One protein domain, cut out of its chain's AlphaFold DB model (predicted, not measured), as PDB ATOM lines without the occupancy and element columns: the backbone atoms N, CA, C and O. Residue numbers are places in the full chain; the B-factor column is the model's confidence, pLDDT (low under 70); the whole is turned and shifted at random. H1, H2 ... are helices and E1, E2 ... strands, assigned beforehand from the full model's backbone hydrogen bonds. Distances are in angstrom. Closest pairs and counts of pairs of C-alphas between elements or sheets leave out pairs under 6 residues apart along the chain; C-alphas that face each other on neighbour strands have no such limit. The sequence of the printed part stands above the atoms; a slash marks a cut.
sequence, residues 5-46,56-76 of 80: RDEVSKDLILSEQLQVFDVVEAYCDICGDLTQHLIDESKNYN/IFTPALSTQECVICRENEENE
ATOM      1  N   ARG A   5       8.593 -42.110  51.101       57.06
ATOM      2  CA  ARG A   5       9.722 -42.616  50.306       57.06
ATOM      3  C   ARG A   5      10.818 -41.571  50.086       57.06
ATOM      4  O   ARG A   5      11.988 -41.946  50.032       57.06
ATOM      5  N   ASP A   6      10.463 -40.293  49.997       64.12
ATOM      6  CA  ASP A   6      11.425 -39.202  49.831       64.12
ATOM      7  C   ASP A   6      12.181 -38.935  51.138       64.12
ATOM      8  O   ASP A   6      13.349 -38.561  51.099       64.12
ATOM      9  N   GLU A   7      11.547 -39.154  52.294       67.38
ATOM     10  CA  GLU A   7      12.188 -39.008  53.610       67.38
ATOM     11  C   GLU A   7      13.198 -40.132  53.865       67.38
ATOM     12  O   GLU A   7      14.349 -39.851  54.177       67.38
ATOM     13  N   VAL A   8      12.828 -41.392  53.604       73.31
ATOM     14  CA  VAL A   8      13.760 -42.534  53.726       73.31
ATOM     15  C   VAL A   8      14.942 -42.406  52.764       73.31
ATOM     16  O   VAL A   8      16.076 -42.718  53.123       73.31
ATOM     17  N   SER A   9      14.692 -41.941  51.536       73.06
ATOM     18  CA  SER A   9      15.760 -41.733  50.553       73.06
ATOM     19  C   SER A   9      16.717 -40.628  50.998       73.06
ATOM     20  O   SER A   9      17.925 -40.789  50.866       73.06
ATOM     21  N   LYS A  10      16.198 -39.536  51.579       70.81
ATOM     22  CA  LYS A  10      17.023 -38.465  52.153       70.81
ATOM     23  C   LYS A  10      17.855 -38.943  53.335       70.81
ATOM     24  O   LYS A  10      19.045 -38.654  53.362       70.81
ATOM     25  N   ASP A  11      17.266 -39.694  54.260       71.94
ATOM     26  CA  ASP A  11      17.992 -40.219  55.421       71.94
ATOM     27  C   ASP A  11      19.169 -41.106  54.993       71.94
ATOM     28  O   ASP A  11      20.261 -40.978  55.540       71.94
ATOM     29  N   LEU A  12      18.975 -41.950  53.973       73.12
ATOM     30  CA  LEU A  12      20.036 -42.781  53.394       73.12
ATOM     31  C   LEU A  12      21.102 -41.958  52.659       73.12
ATOM     32  O   LEU A  12      22.292 -42.230  52.802       73.12
ATOM     33  N   ILE A  13      20.688 -40.955  51.875       72.12
ATOM     34  CA  ILE A  13      21.610 -40.045  51.180       72.12
ATOM     35  C   ILE A  13      22.512 -39.330  52.188       72.12
ATOM     36  O   ILE A  13      23.716 -39.239  51.968       72.12
ATOM     37  N   LEU A  14      21.946 -38.870  53.305       70.88
ATOM     38  CA  LEU A  14      22.683 -38.165  54.348       70.88
ATOM     39  C   LEU A  14      23.564 -39.113  55.175       70.88
ATOM     40  O   LEU A  14      24.725 -38.793  55.424       70.88
ATOM     41  N   SER A  15      23.056 -40.285  55.578       75.25
ATOM     42  CA  SER A  15      23.816 -41.222  56.420       75.25
ATOM     43  C   SER A  15      25.023 -41.818  55.701       75.25
ATOM     44  O   SER A  15      26.075 -41.992  56.311       75.25
ATOM     45  N   GLU A  16      24.872 -42.111  54.410       70.81
ATOM     46  CA  GLU A  16      25.911 -42.727  53.580       70.81
ATOM     47  C   GLU A  16      26.641 -41.706  52.689       70.81
ATOM     48  O   GLU A  16      27.464 -42.094  51.862       70.81
ATOM     49  N   GLN A  17      26.347 -40.405  52.840       67.94
ATOM     50  CA  GLN A  17      26.923 -39.310  52.045       67.94
ATOM     51  C   GLN A  17      26.850 -39.569  50.528       67.94
ATOM     52  O   GLN A  17      27.796 -39.307  49.783       67.94
ATOM     53  N   LEU A  18      25.721 -40.112  50.064       67.94
ATOM     54  CA  LEU A  18      25.546 -40.486  48.663       67.94
ATOM     55  C   LEU A  18      25.506 -39.243  47.784       67.94
ATOM     56  O   LEU A  18      24.837 -38.254  48.090       67.94
ATOM     57  N   GLN A  19      26.180 -39.324  46.644       65.81
ATOM     58  CA  GLN A  19      26.068 -38.288  45.635       65.81
ATOM     59  C   GLN A  19      24.736 -38.392  44.910       65.81
ATOM     60  O   GLN A  19      24.336 -39.454  44.433       65.81
ATOM     61  N   VAL A  20      24.069 -37.251  44.818       69.75
ATOM     62  CA  VAL A  20      22.855 -37.076  44.031       69.75
ATOM     63  C   VAL A  20      23.253 -36.362  42.750       69.75
ATOM     64  O   VAL A  20      24.060 -35.439  42.790       69.75
ATOM     65  N   PHE A  21      22.692 -36.783  41.626       70.38
ATOM     66  CA  PHE A  21      22.880 -36.167  40.317       70.38
ATOM     67  C   PHE A  21      21.520 -36.032  39.637       70.38
ATOM     68  O   PHE A  21      20.624 -36.852  39.861       70.38
ATOM     69  N   ASP A  22      21.371 -35.009  38.802       72.12
ATOM     70  CA  ASP A  22      20.167 -34.838  37.998       72.12
ATOM     71  C   ASP A  22      20.331 -35.563  36.657       72.12
ATOM     72  O   ASP A  22      21.374 -35.488  36.004       72.12
ATOM     73  N   VAL A  23      19.281 -36.276  36.240       76.94
ATOM     74  CA  VAL A  23      19.223 -36.934  34.929       76.94
ATOM     75  C   VAL A  23      18.399 -36.068  33.992       76.94
ATOM     76  O   VAL A  23      17.201 -35.879  34.215       76.94
ATOM     77  N   VAL A  24      19.016 -35.574  32.922       79.62
ATOM     78  CA  VAL A  24      18.325 -34.770  31.904       79.62
ATOM     79  C   VAL A  24      18.500 -35.363  30.514       79.62
ATOM     80  O   VAL A  24      19.500 -36.016  30.220       79.62
ATOM     81  N   GLU A  25      17.535 -35.116  29.634       83.31
ATOM     82  CA  GLU A  25      17.715 -35.367  28.204       83.31
ATOM     83  C   GLU A  25      18.447 -34.183  27.570       83.31
ATOM     84  O   GLU A  25      17.959 -33.052  27.581       83.31
ATOM     85  N   ALA A  26      19.623 -34.453  27.010       83.62
ATOM     86  CA  ALA A  26      20.453 -33.470  26.331       83.62
ATOM     87  C   ALA A  26      21.093 -34.083  25.081       83.62
ATOM     88  O   ALA A  26      21.040 -35.292  24.851       83.62
ATOM     89  N   TYR A  27      21.661 -33.229  24.235       85.25
ATOM     90  CA  TYR A  27      22.405 -33.674  23.065       85.25
ATOM     91  C   TYR A  27      23.787 -34.180  23.486       85.25
ATOM     92  O   TYR A  27      24.493 -33.468  24.193       85.25
ATOM     93  N   CYS A  28      24.158 -35.385  23.053       86.06
ATOM     94  CA  CYS A  28      25.473 -35.962  23.321       86.06
ATOM     95  C   CYS A  28      26.459 -35.596  22.211       86.06
ATOM     96  O   CYS A  28      26.223 -35.925  21.049       86.06
ATOM     97  N   ASP A  29      27.599 -35.006  22.567       82.19
ATOM     98  CA  ASP A  29      28.632 -34.622  21.596       82.19
ATOM     99  C   ASP A  29      29.407 -35.832  21.030       82.19
ATOM    100  O   ASP A  29      30.091 -35.708  20.012       82.19
ATOM    101  N   ILE A  30      29.286 -37.009  21.660       84.31
ATOM    102  CA  ILE A  30      29.973 -38.243  21.248       84.31
ATOM    103  C   ILE A  30      29.153 -39.044  20.233       84.31
ATOM    104  O   ILE A  30      29.649 -39.341  19.146       84.31
ATOM    105  N   CYS A  31      27.911 -39.416  20.566       86.50
ATOM    106  CA  CYS A  31      27.057 -40.180  19.648       86.50
ATOM    107  C   CYS A  31      26.217 -39.297  18.721       86.50
ATOM    108  O   CYS A  31      25.695 -39.785  17.723       86.50
ATOM    109  N   GLY A  32      26.096 -38.002  19.021       86.44
ATOM    110  CA  GLY A  32      25.306 -37.067  18.229       86.44
ATOM    111  C   GLY A  32      23.791 -37.236  18.376       86.44
ATOM    112  O   GLY A  32      23.050 -36.696  17.551       86.44
ATOM    113  N   ASP A  33      23.338 -37.963  19.402       86.88
ATOM    114  CA  ASP A  33      21.927 -38.232  19.682       86.88
ATOM    115  C   ASP A  33      21.434 -37.513  20.944       86.88
ATOM    116  O   ASP A  33      22.183 -37.251  21.891       86.88
ATOM    117  N   LEU A  34      20.125 -37.238  20.976       88.00
ATOM    118  CA  LEU A  34      19.439 -36.753  22.173       88.00
ATOM    119  C   LEU A  34      19.240 -37.924  23.144       88.00
ATOM    120  O   LEU A  34      18.456 -38.833  22.880       88.00
ATOM    121  N   THR A  35      19.974 -37.915  24.250       86.12
ATOM    122  CA  THR A  35      20.062 -39.037  25.190       86.12
ATOM    123  C   THR A  35      20.188 -38.541  26.632       86.12
ATOM    124  O   THR A  35      20.322 -37.343  26.894       86.12
ATOM    125  N   GLN A  36      20.101 -39.459  27.594       85.81
ATOM    126  CA  GLN A  36      20.197 -39.123  29.014       85.81
ATOM    127  C   GLN A  36      21.637 -38.787  29.417       85.81
ATOM    128  O   GLN A  36      22.568 -39.541  29.129       85.81
ATOM    129  N   HIS A  37      21.792 -37.666  30.114       84.06
ATOM    130  CA  HIS A  37      23.041 -37.174  30.685       84.06
ATOM    131  C   HIS A  37      22.886 -37.036  32.198       84.06
ATOM    132  O   HIS A  37      21.803 -36.707  32.687       84.06
ATOM    133  N   LEU A  38      23.976 -37.284  32.923       78.19
ATOM    134  CA  LEU A  38      24.056 -37.062  34.365       78.19
ATOM    135  C   LEU A  38      24.753 -35.728  34.576       78.19
ATOM    136  O   LEU A  38      25.942 -35.617  34.295       78.19
ATOM    137  N   ILE A  39      24.021 -34.715  35.026       70.44
ATOM    138  CA  ILE A  39      24.587 -33.381  35.221       70.44
ATOM    139  C   ILE A  39      24.830 -33.149  36.714       70.44
ATOM    140  O   ILE A  39      23.935 -33.333  37.539       70.44
ATOM    141  N   ASP A  40      26.045 -32.685  37.030       60.91
ATOM    142  CA  ASP A  40      26.487 -32.191  38.351       60.91
ATOM    143  C   ASP A  40      25.925 -30.804  38.692       60.91
ATOM    144  O   ASP A  40      26.544 -29.992  39.373       60.91
ATOM    145  N   GLU A  41      24.761 -30.467  38.148       56.34
ATOM    146  CA  GLU A  41      24.002 -29.308  38.612       56.34
ATOM    147  C   GLU A  41      23.158 -29.682  39.833       56.34
ATOM    148  O   GLU A  41      22.364 -28.867  40.315       56.34
ATOM    149  N   SER A  42      23.332 -30.909  40.338       51.53
ATOM    150  CA  SER A  42      22.643 -31.396  41.510       51.53
ATOM    151  C   SER A  42      22.836 -30.416  42.645       51.53
ATOM    152  O   SER A  42      23.936 -30.059  43.066       51.53
ATOM    153  N   LYS A  43      21.686 -29.974  43.147       53.25
ATOM    154  CA  LYS A  43      21.575 -29.269  44.412       53.25
ATOM    155  C   LYS A  43      22.456 -29.993  45.416       53.25
ATOM    156  O   LYS A  43      22.232 -31.172  45.683       53.25
ATOM    157  N   ASN A  44      23.433 -29.282  45.965       53.44
ATOM    158  CA  ASN A  44      24.207 -29.756  47.095       53.44
ATOM    159  C   ASN A  44      23.239 -29.983  48.262       53.44
ATOM    160  O   ASN A  44      22.982 -29.091  49.063       53.44
ATOM    161  N   TYR A  45      22.673 -31.185  48.368       54.03
ATOM    162  CA  TYR A  45      21.870 -31.582  49.525       54.03
ATOM    163  C   TYR A  45      22.715 -31.600  50.813       54.03
ATOM    164  O   TYR A  45      22.146 -31.637  51.896       54.03
ATOM    165  N   ASN A  46      24.045 -31.490  50.678       53.09
ATOM    166  CA  ASN A  46      25.038 -31.493  51.750       53.09
ATOM    167  C   ASN A  46      25.738 -30.126  51.940       53.09
ATOM    168  O   ASN A  46      26.787 -30.076  52.570       53.09
ATOM    169  N   ILE A  56      35.082 -38.938  50.127       60.41
ATOM    170  CA  ILE A  56      35.593 -38.959  48.753       60.41
ATOM    171  C   ILE A  56      34.422 -38.680  47.819       60.41
ATOM    172  O   ILE A  56      33.597 -39.555  47.572       60.41
ATOM    173  N   PHE A  57      34.361 -37.464  47.284       60.56
ATOM    174  CA  PHE A  57      33.417 -37.128  46.224       60.56
ATOM    175  C   PHE A  57      33.907 -37.697  44.898       60.56
ATOM    176  O   PHE A  57      35.038 -37.433  44.478       60.56
ATOM    177  N   THR A  58      33.051 -38.451  44.218       54.41
ATOM    178  CA  THR A  58      33.280 -38.785  42.817       54.41
ATOM    179  C   THR A  58      32.904 -37.579  41.948       54.41
ATOM    180  O   THR A  58      31.863 -36.967  42.162       54.41
ATOM    181  N   PRO A  59      33.751 -37.146  41.004       54.44
ATOM    182  CA  PRO A  59      33.345 -36.099  40.071       54.44
ATOM    183  C   PRO A  59      32.127 -36.579  39.278       54.44
ATOM    184  O   PRO A  59      31.978 -37.788  39.068       54.44
ATOM    185  N   ALA A  60      31.286 -35.660  38.798       56.50
ATOM    186  CA  ALA A  60      30.243 -36.063  37.869       56.50
ATOM    187  C   ALA A  60      30.797 -36.864  36.700       56.50
ATOM    188  O   ALA A  60      31.873 -36.583  36.162       56.50
ATOM    189  N   LEU A  61      30.001 -37.862  36.321       61.88
ATOM    190  CA  LEU A  61      30.354 -38.836  35.304       61.88
ATOM    191  C   LEU A  61      30.751 -38.154  33.996       61.88
ATOM    192  O   LEU A  61      31.770 -38.546  33.435       61.88
ATOM    193  N   SER A  62      30.025 -37.116  33.561       62.62
ATOM    194  CA  SER A  62      30.422 -36.264  32.438       62.62
ATOM    195  C   SER A  62      29.507 -35.059  32.276       62.62
ATOM    196  O   SER A  62      28.317 -35.143  32.551       62.62
ATOM    197  N   THR A  63      30.030 -33.957  31.743       62.50
ATOM    198  CA  THR A  63      29.210 -32.805  31.313       62.50
ATOM    199  C   THR A  63      28.952 -32.785  29.805       62.50
ATOM    200  O   THR A  63      28.208 -31.932  29.329       62.50
ATOM    201  N   GLN A  64      29.579 -33.694  29.049       64.44
ATOM    202  CA  GLN A  64      29.617 -33.671  27.579       64.44
ATOM    203  C   GLN A  64      29.215 -35.004  26.936       64.44
ATOM    204  O   GLN A  64      28.934 -35.043  25.738       64.44
ATOM    205  N   GLU A  65      29.178 -36.093  27.708       73.50
ATOM    206  CA  GLU A  65      28.822 -37.416  27.204       73.50
ATOM    207  C   GLU A  65      27.585 -37.995  27.890       73.50
ATOM    208  O   GLU A  65      27.333 -37.765  29.075       73.50
ATOM    209  N   CYS A  66      26.799 -38.750  27.127       85.81
ATOM    210  CA  CYS A  66      25.633 -39.433  27.661       85.81
ATOM    211  C   CYS A  66      26.028 -40.687  28.439       85.81
ATOM    212  O   CYS A  66      27.096 -41.267  28.225       85.81
ATOM    213  N   VAL A  67      25.107 -41.154  29.288       83.31
ATOM    214  CA  VAL A  67      25.279 -42.374  30.097       83.31
ATOM    215  C   VAL A  67      25.710 -43.560  29.233       83.31
ATOM    216  O   VAL A  67      26.599 -44.309  29.613       83.31
ATOM    217  N   ILE A  68      25.140 -43.688  28.033       84.62
ATOM    218  CA  ILE A  68      25.393 -44.823  27.138       84.62
ATOM    219  C   ILE A  68      26.824 -44.796  26.589       84.62
ATOM    220  O   ILE A  68      27.499 -45.822  26.569       84.62
ATOM    221  N   CYS A  69      27.304 -43.635  26.132       84.19
ATOM    222  CA  CYS A  69      28.678 -43.500  25.642       84.19
ATOM    223  C   CYS A  69      29.688 -43.796  26.753       84.19
ATOM    224  O   CYS A  69      30.663 -44.504  26.507       84.19
ATOM    225  N   ARG A  70      29.401 -43.331  27.973       81.06
ATOM    226  CA  ARG A  70      30.222 -43.599  29.153       81.06
ATOM    227  C   ARG A  70      30.252 -45.077  29.521       81.06
ATOM    228  O   ARG A  70      31.326 -45.640  29.689       81.06
ATOM    229  N   GLU A  71      29.091 -45.724  29.595       82.12
ATOM    230  CA  GLU A  71      28.998 -47.159  29.879       82.12
ATOM    231  C   GLU A  71      29.726 -47.988  28.815       82.12
ATOM    232  O   GLU A  71      30.372 -48.982  29.144       82.12
ATOM    233  N   ASN A  72      29.660 -47.588  27.544       84.00
ATOM    234  CA  ASN A  72      30.395 -48.267  26.482       84.00
ATOM    235  C   ASN A  72      31.915 -48.114  26.645       84.00
ATOM    236  O   ASN A  72      32.638 -49.096  26.480       84.00
ATOM    237  N   GLU A  73      32.396 -46.918  27.009       80.19
ATOM    238  CA  GLU A  73      33.811 -46.672  27.313       80.19
ATOM    239  C   GLU A  73      34.286 -47.518  28.506       80.19
ATOM    240  O   GLU A  73      35.273 -48.246  28.387       80.19
ATOM    241  N   GLU A  74      33.564 -47.480  29.631       79.44
ATOM    242  CA  GLU A  74      33.923 -48.202  30.860       79.44
ATOM    243  C   GLU A  74      33.921 -49.723  30.681       79.44
ATOM    244  O   GLU A  74      34.751 -50.423  31.261       79.44
ATOM    245  N   ASN A  75      33.005 -50.244  29.865       81.50
ATOM    246  CA  ASN A  75      32.909 -51.676  29.598       81.50
ATOM    247  C   ASN A  75      33.825 -52.149  28.456       81.50
ATOM    248  O   ASN A  75      33.739 -53.313  28.059       81.50
ATOM    249  N   GLU A  76      34.674 -51.273  27.905       81.62
ATOM    250  CA  GLU A  76      35.506 -51.550  26.724       81.62
ATOM    251  C   GLU A  76      34.682 -52.064  25.519       81.62
ATOM    252  O   GLU A  76      35.171 -52.791  24.647       81.62
TER     253      GLU A  76
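Overview. This is residues 5 to 46 and 56 to 76 of the 80 residues of an uncharacterized protein of Halobacteriovorax sp. JY17 (UniProt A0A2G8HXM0). A two-stranded hairpin, E1 and E2, has a short helix, H2, set by its first residues on E2, while the other helix, H1, lies at the far end of the long axis, joined to E1 by residues 16 to 21. Residues 71 to 76, the far part of H2 and the tail after it, stick out. The printed part has 63 residues, with H1, E1, E2 and H2 in that order along the chain and an antiparallel sheet of order E1 - E2. The class is mixed, helices and strands, with under half of the residues in named elements. The whole is loose, with a radius of gyration of the C-alphas of 13.7 A, and elongated, spanning 38 by 23 by 18 A.

Along the chain. Find C-alpha 22 at (20.167, -34.838, 37.998); from there E1, residues 22 to 27, runs 15.1 A. E2, residues 34 to 39, runs 14.4 A. Look for H1 at residues 5 to 15, from C-alpha 5 at (9.722, -42.616, 50.306), 15.4 A long. H2, residues 67 to 74, covers 10.5 A and ends at C-alpha 74 at (33.923, -48.202, 30.860).

Arrangement. Look first at the hairpin E1 and E2, antiparallel at 142 degrees: N 37 and O 24 are 2.8 A apart and N 24 and O 37 3.0 A, within hydrogen-bond range. The closest C-alphas of E2 and H2 are those of His 37 and Val 67, 5.7 A. H1 is apart from E2 and H2, and E1 is apart from H2. In H1 and H2 every O i to N i+4 pair is within hydrogen-bond range.

Size, cuts and confidence. The C-alphas farthest apart, of Ser 15 and Gly 32, are 38.4 A apart. Residues 47 to 55 are cut out, leaving 13.3 A between C-alphas 46 and 56. The links H1 to E1 and E1 to E2 are short; E2 to H2 is the link across the cut. The model's pLDDT is under 70 at residues 5 to 7, 17 to 20, 40 to 46 and 56 to 64.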